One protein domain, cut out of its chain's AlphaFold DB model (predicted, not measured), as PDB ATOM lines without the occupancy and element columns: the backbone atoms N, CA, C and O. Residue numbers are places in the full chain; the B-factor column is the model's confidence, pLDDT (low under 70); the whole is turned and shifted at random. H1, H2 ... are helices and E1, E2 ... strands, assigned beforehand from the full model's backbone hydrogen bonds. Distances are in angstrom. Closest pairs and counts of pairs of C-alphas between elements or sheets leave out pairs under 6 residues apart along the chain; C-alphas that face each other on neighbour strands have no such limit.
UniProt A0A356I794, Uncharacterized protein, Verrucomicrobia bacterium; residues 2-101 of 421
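This is residues 2 to 101 of the 421 residues of an uncharacterized protein of Verrucomicrobia bacterium (UniProt A0A356I794). This is a long, nearly flat ribbon of five antiparallel strands, E1 to E5, running along the length of the rod-like whole. Beyond the end of the sheet where E1 finishes lies the tiny helix H1, while the two short helices H2 and H3, between E3 and E4, make a small head set off from the sheet nearer that same end. The 100 printed residues hold three named helices and five named strands, in the order E1 H1 E2 E3 H2 H3 E4 E5, and the sheet's order is E1 E2 E3 E4 E5. The class is mixed, helices and strands; the whole is loose, with a radius of gyration of the C-alphas of 17.4 A and spans of 57 by 24 by 20 A.

Start at E1, residues 2 to 8, an edge strand, and look across to E2, residues 28 to 39: they are antiparallel at 176 degrees, and N 5 and O 31 are 2.8 A apart, within hydrogen-bond range. H1, residues 19 to 22, lies between them along the chain and is not on the sheet. E2 and E3, residues 44 to 53, form a hairpin, with N 34 and O 50 at 2.8 A. H2, residues 58 to 62, only grazes the sheet; its closest C-alpha pair with E2 is Arg 29 and Phe 58, 7.1 A. H2 and H3, residues 64 to 69, touch only at the corner by their link, the closest C-alphas being those of Glu 60 and Tyr 67, 5.3 A. H3 is not on the sheet and is apart from E1, E2, E3 and E5. E4, residues 76 to 82, is antiparallel to E3 at 175 degrees, with N 47 and O 78 at 2.8 A. E4 and the other edge strand, E5, residues 86 to 93, form a hairpin, with N 79 and O 90 at 2.9 A. In H2 every O i to N i+4 pair is within hydrogen-bond range, in H3 1 of 2, and H1 is too short for such a pair.

Find C-alpha 2 at (167.329, 133.662, 152.650); from there E1 runs 20.6 A to C-alpha 8. H1 covers 5.2 A. E2, the longest strand, starts at C-alpha 28, (182.207, 146.388, 148.640), and runs 36.3 A; E3 returns over 30.3 A. H2 spans 6.0 A and H3 8.9 A. E4 measures 18.9 A, and E5 runs 22.8 A to C-alpha 93 at (178.720, 120.015, 147.653).

Look at Glu 10 and Tyr 85 for the two C-alphas farthest apart, 57.7 A. The printed part has no cut, and no link is long. The mean pLDDT of the printed part is 90.9, and no printed residue is under 70.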
ATOM      1  N   PHE A   2     166.386 132.904 153.458       90.44
ATOM      2  CA  PHE A   2     167.329 133.662 152.650       90.44
ATOM      3  C   PHE A   2     167.838 134.804 153.528       90.44
ATOM      4  O   PHE A   2     167.038 135.426 154.226       90.44
ATOM      5  N   ASP A   3     169.145 135.017 153.535       89.44
ATOM      6  CA  ASP A   3     169.833 136.043 154.306       89.44
ATOM      7  C   ASP A   3     170.883 136.686 153.400       89.44
ATOM      8  O   ASP A   3     171.725 135.994 152.832       89.44
ATOM      9  N   GLY A   4     170.785 137.996 153.222       92.88
ATOM     10  CA  GLY A   4     171.654 138.774 152.355       92.88
ATOM     11  C   GLY A   4     172.140 139.992 153.116       92.88
ATOM     12  O   GLY A   4     171.331 140.754 153.643       92.88
ATOM     13  N   VAL A   5     173.453 140.166 153.175       94.25
ATOM     14  CA  VAL A   5     174.105 141.306 153.813       94.25
ATOM     15  C   VAL A   5     175.041 141.919 152.796       94.25
ATOM     16  O   VAL A   5     175.787 141.204 152.137       94.25
ATOM     17  N   TYR A   6     174.989 143.234 152.681       94.81
ATOM     18  CA  TYR A   6     175.905 144.028 151.882       94.81
ATOM     19  C   TYR A   6     176.290 145.252 152.705       94.81
ATOM     20  O   TYR A   6     175.438 145.826 153.391       94.81
ATOM     21  N   LEU A   7     177.562 145.620 152.649       93.50
ATOM     22  CA  LEU A   7     178.100 146.807 153.289       93.50
ATOM     23  C   LEU A   7     179.179 147.429 152.404       93.50
ATOM     24  O   LEU A   7     179.895 146.727 151.695       93.50
ATOM     25  N   SER A   8     179.266 148.755 152.471       94.31
ATOM     26  CA  SER A   8     180.425 149.502 151.999       94.31
ATOM     27  C   SER A   8     181.302 149.742 153.222       94.31
ATOM     28  O   SER A   8     180.901 150.483 154.119       94.31
ATOM     29  N   ASP A   9     182.426 149.047 153.299       89.75
ATOM     30  CA  ASP A   9     183.391 149.124 154.385       89.75
ATOM     31  C   ASP A   9     184.213 150.407 154.228       89.75
ATOM     32  O   ASP A   9     184.913 150.570 153.232       89.75
ATOM     33  N   GLU A  10     184.076 151.351 155.161       91.19
ATOM     34  CA  GLU A  10     184.800 152.631 155.107       91.19
ATOM     35  C   GLU A  10     186.273 152.489 155.532       91.19
ATOM     36  O   GLU A  10     187.074 153.380 155.249       91.19
ATOM     37  N   ASP A  11     186.630 151.389 156.204       88.19
ATOM     38  CA  ASP A  11     187.995 151.098 156.658       88.19
ATOM     39  C   ASP A  11     188.331 149.601 156.467       88.19
ATOM     40  O   ASP A  11     188.584 148.883 157.439       88.19
ATOM     41  N   PRO A  12     188.328 149.101 155.212       85.12
ATOM     42  CA  PRO A  12     188.440 147.669 154.919       85.12
ATOM     43  C   PRO A  12     189.757 147.064 155.417       85.12
ATOM     44  O   PRO A  12     189.823 145.884 155.749       85.12
ATOM     45  N   TYR A  13     190.813 147.872 155.511       88.06
ATOM     46  CA  TYR A  13     192.154 147.395 155.838       88.06
ATOM     47  C   TYR A  13     192.541 147.616 157.303       88.06
ATOM     48  O   TYR A  13     193.695 147.412 157.670       88.06
ATOM     49  N   GLN A  14     191.595 147.998 158.170       85.94
ATOM     50  CA  GLN A  14     191.880 148.221 159.591       85.94
ATOM     51  C   GLN A  14     192.493 146.987 160.270       85.94
ATOM     52  O   GLN A  14     193.320 147.110 161.177       85.94
ATOM     53  N   ARG A  15     192.045 145.795 159.860       82.06
ATOM     54  CA  ARG A  15     192.414 144.520 160.482       82.06
ATOM     55  C   ARG A  15     193.316 143.646 159.610       82.06
ATOM     56  O   ARG A  15     194.141 142.930 160.173       82.06
ATOM     57  N   TYR A  16     193.167 143.718 158.288       84.81
ATOM     58  CA  TYR A  16     193.959 142.973 157.305       84.81
ATOM     59  C   TYR A  16     194.576 143.961 156.315       84.81
ATOM     60  O   TYR A  16     193.898 144.452 155.410       84.81
ATOM     61  N   ASP A  17     195.846 144.298 156.536       86.81
ATOM     62  CA  ASP A  17     196.524 145.406 155.852       86.81
ATOM     63  C   ASP A  17     197.741 144.980 155.025       86.81
ATOM     64  O   ASP A  17     198.350 145.805 154.336       86.81
ATOM     65  N   GLU A  18     198.106 143.698 155.075       88.44
ATOM     66  CA  GLU A  18     199.253 143.203 154.325       88.44
ATOM     67  C   GLU A  18     198.962 143.262 152.813       88.44
ATOM     68  O   GLU A  18     197.831 143.002 152.388       88.44
ATOM     69  N   PRO A  19     199.953 143.578 151.956       85.31
ATOM     70  CA  PRO A  19     199.734 143.736 150.515       85.31
ATOM     71  C   PRO A  19     199.064 142.530 149.843       85.31
ATOM     72  O   PRO A  19     198.256 142.703 148.934       85.31
ATOM     73  N   GLU A  20     199.396 141.322 150.301       82.69
ATOM     74  CA  GLU A  20     198.802 140.071 149.822       82.69
ATOM     75  C   GLU A  20     197.325 139.956 150.220       82.69
ATOM     76  O   GLU A  20     196.513 139.471 149.443       82.69
ATOM     77  N   GLU A  21     196.938 140.465 151.390       83.50
ATOM     78  CA  GLU A  21     195.558 140.429 151.877       83.50
ATOM     79  C   GLU A  21     194.685 141.457 151.163       83.50
ATOM     80  O   GLU A  21     193.588 141.123 150.713       83.50
ATOM     81  N   ARG A  22     195.198 142.683 150.991       84.31
ATOM     82  CA  ARG A  22     194.496 143.766 150.285       84.31
ATOM     83  C   ARG A  22     194.154 143.404 148.839       84.31
ATOM     84  O   ARG A  22     193.216 143.952 148.275       84.31
ATOM     85  N   ALA A  23     194.905 142.492 148.221       82.81
ATOM     86  CA  ALA A  23     194.625 142.027 146.865       82.81
ATOM     87  C   ALA A  23     193.340 141.182 146.765       82.81
ATOM     88  O   ALA A  23     192.823 140.994 145.663       82.81
ATOM     89  N   HIS A  24     192.830 140.665 147.887       83.06
ATOM     90  CA  HIS A  24     191.731 139.700 147.912       83.06
ATOM     91  C   HIS A  24     190.356 140.297 148.223       83.06
ATOM     92  O   HIS A  24     189.374 139.556 148.192       83.06
ATOM     93  N   PHE A  25     190.254 141.593 148.535       86.38
ATOM     94  CA  PHE A  25     188.974 142.231 148.844       86.38
ATOM     95  C   PHE A  25     189.026 143.755 148.688       86.38
ATOM     96  O   PHE A  25     190.098 144.353 148.665       86.38
ATOM     97  N   ASP A  26     187.855 144.378 148.577       87.88
ATOM     98  CA  ASP A  26     187.685 145.828 148.490       87.88
ATOM     99  C   ASP A  26     186.638 146.327 149.506       87.88
ATOM    100  O   ASP A  26     186.198 145.594 150.394       87.88
ATOM    101  N   GLU A  27     186.242 147.596 149.392       91.94
ATOM    102  CA  GLU A  27     185.223 148.216 150.246       91.94
ATOM    103  C   GLU A  27     183.834 147.557 150.099       91.94
ATOM    104  O   GLU A  27     182.986 147.689 150.975       91.94
ATOM    105  N   GLN A  28     183.544 146.861 148.999       94.38
ATOM    106  CA  GLN A  28     182.207 146.388 148.640       94.38
ATOM    107  C   GLN A  28     181.993 144.940 149.077       94.38
ATOM    108  O   GLN A  28     182.112 143.990 148.301       94.38
ATOM    109  N   ARG A  29     181.608 144.759 150.341       94.69
ATOM    110  CA  ARG A  29     181.616 143.441 150.980       94.69
ATOM    111  C   ARG A  29     180.221 142.899 151.220       94.69
ATOM    112  O   ARG A  29     179.281 143.634 151.536       94.69
ATOM    113  N   TYR A  30     180.054 141.592 151.058       94.19
ATOM    114  CA  TYR A  30     178.736 140.976 151.118       94.19
ATOM    115  C   TYR A  30     178.753 139.494 151.488       94.19
ATOM    116  O   TYR A  30     179.726 138.763 151.311       94.19
ATOM    117  N   ARG A  31     177.591 139.031 151.950       93.75
ATOM    118  CA  ARG A  31     177.251 137.620 152.138       93.75
ATOM    119  C   ARG A  31     175.859 137.358 151.606       93.75
ATOM    120  O   ARG A  31     174.905 138.026 151.999       93.75
ATOM    121  N   ILE A  32     175.729 136.308 150.808       94.44
ATOM    122  CA  ILE A  32     174.447 135.749 150.391       94.44
ATOM    123  C   ILE A  32     174.360 134.331 150.935       94.44
ATOM    124  O   ILE A  32     175.221 133.495 150.673       94.44
ATOM    125  N   ARG A  33     173.307 134.050 151.699       92.94
ATOM    126  CA  ARG A  33     173.069 132.754 152.323       92.94
ATOM    127  C   ARG A  33     171.652 132.272 152.042       92.94
ATOM    128  O   ARG A  33     170.669 132.946 152.347       92.94
ATOM    129  N   LEU A  34     171.545 131.062 151.510       93.19
ATOM    130  CA  LEU A  34     170.289 130.356 151.295       93.19
ATOM    131  C   LEU A  34     170.321 129.044 152.069       93.19
ATOM    132  O   LEU A  34     171.055 128.128 151.720       93.19
ATOM    133  N   GLN A  35     169.498 128.939 153.106       94.12
ATOM    134  CA  GLN A  35     169.413 127.751 153.949       94.12
ATOM    135  C   GLN A  35     167.972 127.295 154.102       94.12
ATOM    136  O   GLN A  35     167.071 128.096 154.364       94.12
ATOM    137  N   GLY A  36     167.713 126.003 153.975       94.31
ATOM    138  CA  GLY A  36     166.358 125.497 154.074       94.31
ATOM    139  C   GLY A  36     166.269 123.993 154.201       94.31
ATOM    140  O   GLY A  36     167.134 123.244 153.752       94.31
ATOM    141  N   VAL A  37     165.158 123.575 154.797       96.44
ATOM    142  CA  VAL A  37     164.700 122.192 154.782       96.44
ATOM    143  C   VAL A  37     163.342 122.178 154.107       96.44
ATOM    144  O   VAL A  37     162.403 122.807 154.598       96.44
ATOM    145  N   HIS A  38     163.229 121.457 153.002       97.00
ATOM    146  CA  HIS A  38     161.962 121.213 152.334       97.00
ATOM    147  C   HIS A  38     161.565 119.753 152.543       97.00
ATOM    148  O   HIS A  38     162.256 118.850 152.085       97.00
ATOM    149  N   ARG A  39     160.470 119.502 153.266       97.56
ATOM    150  CA  ARG A  39     159.974 118.142 153.529       97.56
ATOM    151  C   ARG A  39     158.825 117.831 152.582       97.56
ATOM    152  O   ARG A  39     157.773 118.449 152.695       97.56
ATOM    153  N   PHE A  40     159.028 116.863 151.694       97.00
ATOM    154  CA  PHE A  40     157.975 116.336 150.823       97.00
ATOM    155  C   PHE A  40     157.113 115.311 151.574       97.00
ATOM    156  O   PHE A  40     155.901 115.252 151.397       97.00
ATOM    157  N   SER A  41     157.743 114.526 152.454       96.81
ATOM    158  CA  SER A  41     157.107 113.583 153.377       96.81
ATOM    159  C   SER A  41     157.946 113.472 154.666       96.81
ATOM    160  O   SER A  41     159.029 114.060 154.743       96.81
ATOM    161  N   PRO A  42     157.510 112.718 155.694       94.44
ATOM    162  CA  PRO A  42     158.363 112.417 156.847       94.44
ATOM    163  C   PRO A  42     159.666 111.682 156.486       94.44
ATOM    164  O   PRO A  42     160.646 111.798 157.216       94.44
ATOM    165  N   ALA A  43     159.670 110.948 155.370       95.81
ATOM    166  CA  ALA A  43     160.771 110.105 154.906       95.81
ATOM    167  C   ALA A  43     161.560 110.707 153.728       95.81
ATOM    168  O   ALA A  43     162.642 110.220 153.413       95.81
ATOM    169  N   THR A  44     161.036 111.752 153.082       98.19
ATOM    170  CA  THR A  44     161.623 112.356 151.879       98.19
ATOM    171  C   THR A  44     161.753 113.861 152.049       98.19
ATOM    172  O   THR A  44     160.755 114.570 152.222       98.19
ATOM    173  N   TYR A  45     162.977 114.371 151.989       98.00
ATOM    174  CA  TYR A  45     163.259 115.776 152.242       98.00
ATOM    175  C   TYR A  45     164.521 116.250 151.522       98.00
ATOM    176  O   TYR A  45     165.405 115.472 151.190       98.00
ATOM    177  N   LEU A  46     164.594 117.557 151.306       98.12
ATOM    178  CA  LEU A  46     165.746 118.268 150.777       98.12
ATOM    179  C   LEU A  46     166.314 119.169 151.874       98.12
ATOM    180  O   LEU A  46     165.610 120.041 152.390       98.12
ATOM    181  N   LEU A  47     167.583 118.968 152.210       97.25
ATOM    182  CA  LEU A  47     168.402 119.892 152.988       97.25
ATOM    183  C   LEU A  47     169.247 120.711 152.020       97.25
ATOM    184  O   LEU A  47     169.804 120.172 151.071       97.25
ATOM    185  N   SER A  48     169.341 122.012 152.248       95.81
ATOM    186  CA  SER A  48     170.044 122.924 151.353       95.81
ATOM    187  C   SER A  48     170.681 124.038 152.174       95.81
ATOM    188  O   SER A  48     169.998 124.657 152.991       95.81
ATOM    189  N   SER A  49     171.977 124.268 151.988       95.19
ATOM    190  CA  SER A  49     172.740 125.373 152.567       95.19
ATOM    191  C   SER A  49     173.728 125.866 151.526       95.19
ATOM    192  O   SER A  49     174.615 125.124 151.134       95.19
ATOM    193  N   TRP A  50     173.593 127.110 151.091       93.81
ATOM    194  CA  TRP A  50     174.482 127.747 150.127       93.81
ATOM    195  C   TRP A  50     174.927 129.072 150.714       93.81
ATOM    196  O   TRP A  50     174.074 129.872 151.102       93.81
ATOM    197  N   THR A  51     176.235 129.295 150.800       93.25
ATOM    198  CA  THR A  51     176.787 130.557 151.296       93.25
ATOM    199  C   THR A  51     177.849 131.056 150.332       93.25
ATOM    200  O   THR A  51     178.846 130.376 150.106       93.25
ATOM    201  N   TYR A  52     177.631 132.248 149.793       93.94
ATOM    202  CA  TYR A  52     178.569 132.964 148.940       93.94
ATOM    203  C   TYR A  52     178.998 134.254 149.637       93.94
ATOM    204  O   TYR A  52     178.164 134.949 150.228       93.94
ATOM    205  N   LEU A  53     180.288 134.538 149.605       94.00
ATOM    206  CA  LEU A  53     180.938 135.633 150.306       94.00
ATOM    207  C   LEU A  53     181.751 136.465 149.317       94.00
ATOM    208  O   LEU A  53     182.269 135.928 148.343       94.00
ATOM    209  N   SER A  54     181.896 137.757 149.600       93.88
ATOM    210  CA  SER A  54     182.837 138.622 148.883       93.88
ATOM    211  C   SER A  54     184.289 138.196 149.087       93.88
ATOM    212  O   SER A  54     185.074 138.235 148.149       93.88
ATOM    213  N   ASP A  55     184.639 137.806 150.314       92.25
ATOM    214  CA  ASP A  55     186.016 137.572 150.736       92.25
ATOM    215  C   ASP A  55     186.103 136.633 151.952       92.25
ATOM    216  O   ASP A  55     185.105 136.360 152.636       92.25
ATOM    217  N   ARG A  56     187.318 136.141 152.234       90.06
ATOM    218  CA  ARG A  56     187.585 135.187 153.326       90.06
ATOM    219  C   ARG A  56     187.425 135.770 154.727       90.06
ATOM    220  O   ARG A  56     187.162 135.023 155.667       90.06
ATOM    221  N   TYR A  57     187.545 137.085 154.870       90.62
ATOM    222  CA  TYR A  57     187.565 137.771 156.159       90.62
ATOM    223  C   TYR A  57     186.181 138.242 156.609       90.62
ATOM    224  O   TYR A  57     185.949 138.449 157.800       90.62
ATOM    225  N   PHE A  58     185.223 138.340 155.686       90.75
ATOM    226  CA  PHE A  58     183.907 138.927 155.925       90.75
ATOM    227  C   PHE A  58     183.172 138.329 157.127       90.75
ATOM    228  O   PHE A  58     182.641 139.036 157.988       90.75
ATOM    229  N   VAL A  59     183.134 136.997 157.203       90.06
ATOM    230  CA  VAL A  59     182.448 136.294 158.294       90.06
ATOM    231  C   VAL A  59     183.235 136.425 159.595       90.06
ATOM    232  O   VAL A  59     182.623 136.563 160.653       90.06
ATOM    233  N   GLU A  60     184.566 136.439 159.537       88.06
ATOM    234  CA  GLU A  60     185.398 136.646 160.720       88.06
ATOM    235  C   GLU A  60     185.209 138.045 161.321       88.06
ATOM    236  O   GLU A  60     185.213 138.203 162.540       88.06
ATOM    237  N   GLU A  61     185.026 139.077 160.506       87.81
ATOM    238  CA  GLU A  61     184.922 140.449 161.001       87.81
ATOM    239  C   GLU A  61     183.515 140.795 161.463       87.81
ATOM    240  O   GLU A  61     183.321 141.193 162.616       87.81
ATOM    241  N   PHE A  62     182.518 140.572 160.608       88.12
ATOM    242  CA  PHE A  62     181.152 141.030 160.862       88.12
ATOM    243  C   PHE A  62     180.264 139.968 161.517       88.12
ATOM    244  O   PHE A  62     179.259 140.299 162.150       88.12
ATOM    245  N   PHE A  63     180.634 138.688 161.419       87.12
ATOM    246  CA  PHE A  63     179.833 137.555 161.898       87.12
ATOM    247  C   PHE A  63     180.655 136.583 162.750       87.12
ATOM    248  O   PHE A  63     180.548 135.366 162.604       87.12
ATOM    249  N   ARG A  64     181.441 137.112 163.696       78.75
ATOM    250  CA  ARG A  64     182.329 136.331 164.581       78.75
ATOM    251  C   ARG A  64     181.682 135.118 165.238       78.75
ATOM    252  O   ARG A  64     182.352 134.114 165.463       78.75
ATOM    253  N   ASP A  65     180.404 135.215 165.598       76.38
ATOM    254  CA  ASP A  65     179.673 134.074 166.149       76.38
ATOM    255  C   ASP A  65     179.543 132.938 165.133       76.38
ATOM    256  O   ASP A  65     179.828 131.798 165.488       76.38
ATOM    257  N   ASP A  66     179.201 133.244 163.880       80.88
ATOM    258  CA  ASP A  66     179.108 132.258 162.802       80.88
ATOM    259  C   ASP A  66     180.499 131.674 162.491       80.88
ATOM    260  O   ASP A  66     180.636 130.450 162.444       80.88
ATOM    261  N   TYR A  67     181.533 132.522 162.382       83.75
ATOM    262  CA  TYR A  67     182.918 132.112 162.093       83.75
ATOM    263  C   TYR A  67     183.455 131.080 163.093       83.75
ATOM    264  O   TYR A  67     184.100 130.104 162.725       83.75
ATOM    265  N   ARG A  68     183.145 131.258 164.384       72.75
ATOM    266  CA  ARG A  68     183.593 130.347 165.450       72.75
ATOM    267  C   ARG A  68     183.053 128.929 165.303       72.75
ATOM    268  O   ARG A  68     183.710 127.990 165.744       72.75
ATOM    269  N   TYR A  69     181.849 128.776 164.759       75.25
ATOM    270  CA  TYR A  69     181.248 127.460 164.542       75.25
ATOM    271  C   TYR A  69     181.557 126.917 163.147       75.25
ATOM    272  O   TYR A  69     181.721 125.710 162.994       75.25
ATOM    273  N   HIS A  70     181.642 127.798 162.150       80.69
ATOM    274  CA  HIS A  70     181.857 127.460 160.750       80.69
ATOM    275  C   HIS A  70     182.832 128.469 160.134       80.69
ATOM    276  O   HIS A  70     182.410 129.438 159.503       80.69
ATOM    277  N   ALA A  71     184.135 128.246 160.336       82.44
ATOM    278  CA  ALA A  71     185.174 129.106 159.763       82.44
ATOM    279  C   ALA A  71     185.081 129.122 158.229       82.44
ATOM    280  O   ALA A  71     185.093 130.183 157.616       82.44
ATOM    281  N   GLN A  72     184.869 127.945 157.633       85.50
ATOM    282  CA  GLN A  72     184.469 127.791 156.240       85.50
ATOM    283  C   GLN A  72     182.949 127.588 156.172       85.50
ATOM    284  O   GLN A  72     182.439 126.598 156.713       85.50
ATOM    285  N   PRO A  73     182.197 128.502 155.533       83.19
ATOM    286  CA  PRO A  73     180.764 128.351 155.377       83.19
ATOM    287  C   PRO A  73     180.398 127.106 154.582       83.19
ATOM    288  O   PRO A  73     181.028 126.736 153.593       83.19
ATOM    289  N   GLU A  74     179.305 126.493 154.997       79.06
ATOM    290  CA  GLU A  74     178.817 125.273 154.391       79.06
ATOM    291  C   GLU A  74     178.081 125.544 153.071       79.06
ATOM    292  O   GLU A  74     177.094 126.294 153.047       79.06
ATOM    293  N   THR A  75     178.513 124.859 152.006       91.19
ATOM    294  CA  THR A  75     177.818 124.816 150.715       91.19
ATOM    295  C   THR A  75     177.501 123.375 150.313       91.19
ATOM    296  O   THR A  75     178.370 122.627 149.857       91.19
ATOM    297  N   ARG A  76     176.238 122.978 150.488       95.00
ATOM    298  CA  ARG A  76     175.722 121.668 150.094       95.00
ATOM    299  C   ARG A  76     174.215 121.654 149.848       95.00
ATOM    300  O   ARG A  76     173.452 122.410 150.449       95.00
ATOM    301  N   ALA A  77     173.772 120.675 149.075       97.62
ATOM    302  CA  ALA A  77     172.402 120.196 149.045       97.62
ATOM    303  C   ALA A  77     172.374 118.671 149.182       97.62
ATOM    304  O   ALA A  77     173.226 117.972 148.650       97.62
ATOM    305  N   SER A  78     171.384 118.160 149.902       98.12
ATOM    306  CA  SER A  78     171.172 116.732 150.124       98.12
ATOM    307  C   SER A  78     169.682 116.445 150.001       98.12
ATOM    308  O   SER A  78     168.870 116.913 150.804       98.12
ATOM    309  N   PHE A  79     169.309 115.730 148.946       98.56
ATOM    310  CA  PHE A  79     167.973 115.177 148.781       98.56
ATOM    311  C   PHE A  79     167.986 113.743 149.286       98.56
ATOM    312  O   PHE A  79     168.684 112.904 148.727       98.56
ATOM    313  N   VAL A  80     167.189 113.455 150.308       98.44
ATOM    314  CA  VAL A  80     167.136 112.151 150.964       98.44
ATOM    315  C   VAL A  80     165.742 111.567 150.812       98.44
ATOM    316  O   VAL A  80     164.744 112.260 151.017       98.44
ATOM    317  N   SER A  81     165.669 110.275 150.509       98.00
ATOM    318  CA  SER A  81     164.454 109.470 150.589       98.00
ATOM    319  C   SER A  81     164.755 108.159 151.310       98.00
ATOM    320  O   SER A  81     165.465 107.305 150.789       98.00
ATOM    321  N   ALA A  82     164.207 107.986 152.511       95.44
ATOM    322  CA  ALA A  82     164.461 106.834 153.371       95.44
ATOM    323  C   ALA A  82     163.213 105.944 153.488       95.44
ATOM    324  O   ALA A  82     162.305 106.245 154.259       95.44
ATOM    325  N   GLY A  83     163.155 104.853 152.720       93.88
ATOM    326  CA  GLY A  83     162.109 103.834 152.859       93.88
ATOM    327  C   GLY A  83     162.384 102.861 154.011       93.88
ATOM    328  O   GLY A  83     163.329 103.042 154.767       93.88
ATOM    329  N   ASP A  84     161.598 101.787 154.123       92.81
ATOM    330  CA  ASP A  84     161.783 100.775 155.186       92.81
ATOM    331  C   ASP A  84     162.965  99.824 154.928       92.81
ATOM    332  O   ASP A  84     163.520  99.230 155.853       92.81
ATOM    333  N   TYR A  85     163.353  99.671 153.660       93.88
ATOM    334  CA  TYR A  85     164.362  98.700 153.220       93.88
ATOM    335  C   TYR A  85     165.587  99.353 152.585       93.88
ATOM    336  O   TYR A  85     166.683  98.804 152.673       93.88
ATOM    337  N   ILE A  86     165.393 100.493 151.919       96.50
ATOM    338  CA  ILE A  86     166.423 101.181 151.144       96.50
ATOM    339  C   ILE A  86     166.351 102.680 151.442       96.50
ATOM    340  O   ILE A  86     165.265 103.270 151.445       96.50
ATOM    341  N   GLY A  87     167.515 103.280 151.672       97.81
ATOM    342  CA  GLY A  87     167.749 104.716 151.645       97.81
ATOM    343  C   GLY A  87     168.357 105.142 150.313       97.81
ATOM    344  O   GLY A  87     169.132 104.407 149.706       97.81
ATOM    345  N   PHE A  88     167.976 106.325 149.853       97.69
ATOM    346  CA  PHE A  88     168.505 106.963 148.657       97.69
ATOM    347  C   PHE A  88     168.886 108.400 148.996       97.69
ATOM    348  O   PHE A  88     168.075 109.118 149.591       97.69
ATOM    349  N   GLU A  89     170.076 108.830 148.594       98.50
ATOM    350  CA  GLU A  89     170.506 110.218 148.722       98.50
ATOM    351  C   GLU A  89     171.140 110.720 147.422       98.50
ATOM    352  O   GLU A  89     171.925 110.031 146.780       98.50
ATOM    353  N   VAL A  90     170.781 111.945 147.040       98.50
ATOM    354  CA  VAL A  90     171.502 112.742 146.044       98.50
ATOM    355  C   VAL A  90     172.149 113.888 146.801       98.50
ATOM    356  O   VAL A  90     171.457 114.775 147.307       98.50
ATOM    357  N   TYR A  91     173.470 113.853 146.879       98.12
ATOM    358  CA  TYR A  91     174.291 114.815 147.587       98.12
ATOM    359  C   TYR A  91     175.084 115.663 146.596       98.12
ATOM    360  O   TYR A  91     175.714 115.142 145.679       98.12
ATOM    361  N   ALA A  92     175.085 116.972 146.802       97.19
ATOM    362  CA  ALA A  92     175.923 117.912 146.082       97.19
ATOM    363  C   ALA A  92     176.626 118.834 147.082       97.19
ATOM    364  O   ALA A  92     175.968 119.446 147.917       97.19
ATOM    365  N   SER A  93     177.942 118.973 146.985       94.38
ATOM    366  CA  SER A  93     178.720 120.015 147.653       94.38
ATOM    367  C   SER A  93     179.631 120.657 146.624       94.38
ATOM    368  O   SER A  93     180.259 119.953 145.840       94.38
ATOM    369  N   GLN A  94     179.638 121.983 146.590       91.12
ATOM    370  CA  GLN A  94     180.397 122.752 145.613       91.12
ATOM    371  C   GLN A  94     181.107 123.907 146.300       91.12
ATOM    372  O   GLN A  94     180.560 124.528 147.218       91.12
ATOM    373  N   ARG A  95     182.304 124.228 145.829       89.38
ATOM    374  CA  ARG A  95     183.062 125.382 146.275       89.38
ATOM    375  C   ARG A  95     182.513 126.619 145.586       89.38
ATOM    376  O   ARG A  95     182.853 126.920 144.451       89.38
ATOM    377  N   LEU A  96     181.670 127.367 146.294       90.25
ATOM    378  CA  LEU A  96     181.247 128.689 145.823       90.25
ATOM    379  C   LEU A  96     182.271 129.790 146.118       90.25
ATOM    380  O   LEU A  96     182.218 130.830 145.483       90.25
ATOM    381  N   ASN A  97     183.158 129.581 147.092       90.62
ATOM    382  CA  ASN A  97     184.146 130.566 147.532       90.62
ATOM    383  C   ASN A  97     185.543 129.986 147.282       90.62
ATOM    384  O   ASN A  97     185.935 129.024 147.947       90.62
ATOM    385  N   ASP A  98     186.254 130.527 146.300       85.56
ATOM    386  CA  ASP A  98     187.517 130.005 145.752       85.56
ATOM    387  C   ASP A  98     188.715 130.110 146.708       85.56
ATOM    388  O   ASP A  98     189.646 129.314 146.630       85.56
ATOM    389  N   PHE A  99     188.648 131.008 147.687       88.62
ATOM    390  CA  PHE A  99     189.635 131.171 148.758       88.62
ATOM    391  C   PHE A  99     189.604 130.085 149.848       88.62
ATOM    392  O   PHE A  99     190.355 130.169 150.823       88.62
ATOM    393  N   TYR A 100     188.750 129.068 149.714       87.88
ATOM    394  CA  TYR A 100     188.771 127.884 150.570       87.88
ATOM    395  C   TYR A 100     189.142 126.628 149.785       87.88
ATOM    396  O   TYR A 100     188.823 126.482 148.608       87.88
ATOM    397  N   SER A 101     189.776 125.665 150.449       86.56
ATOM    398  CA  SER A 101     189.930 124.322 149.892       86.56
ATOM    399  C   SER A 101     188.621 123.554 150.035       86.56
ATOM    400  O   SER A 101     187.961 123.639 151.077       86.56
TER     401      SER A 101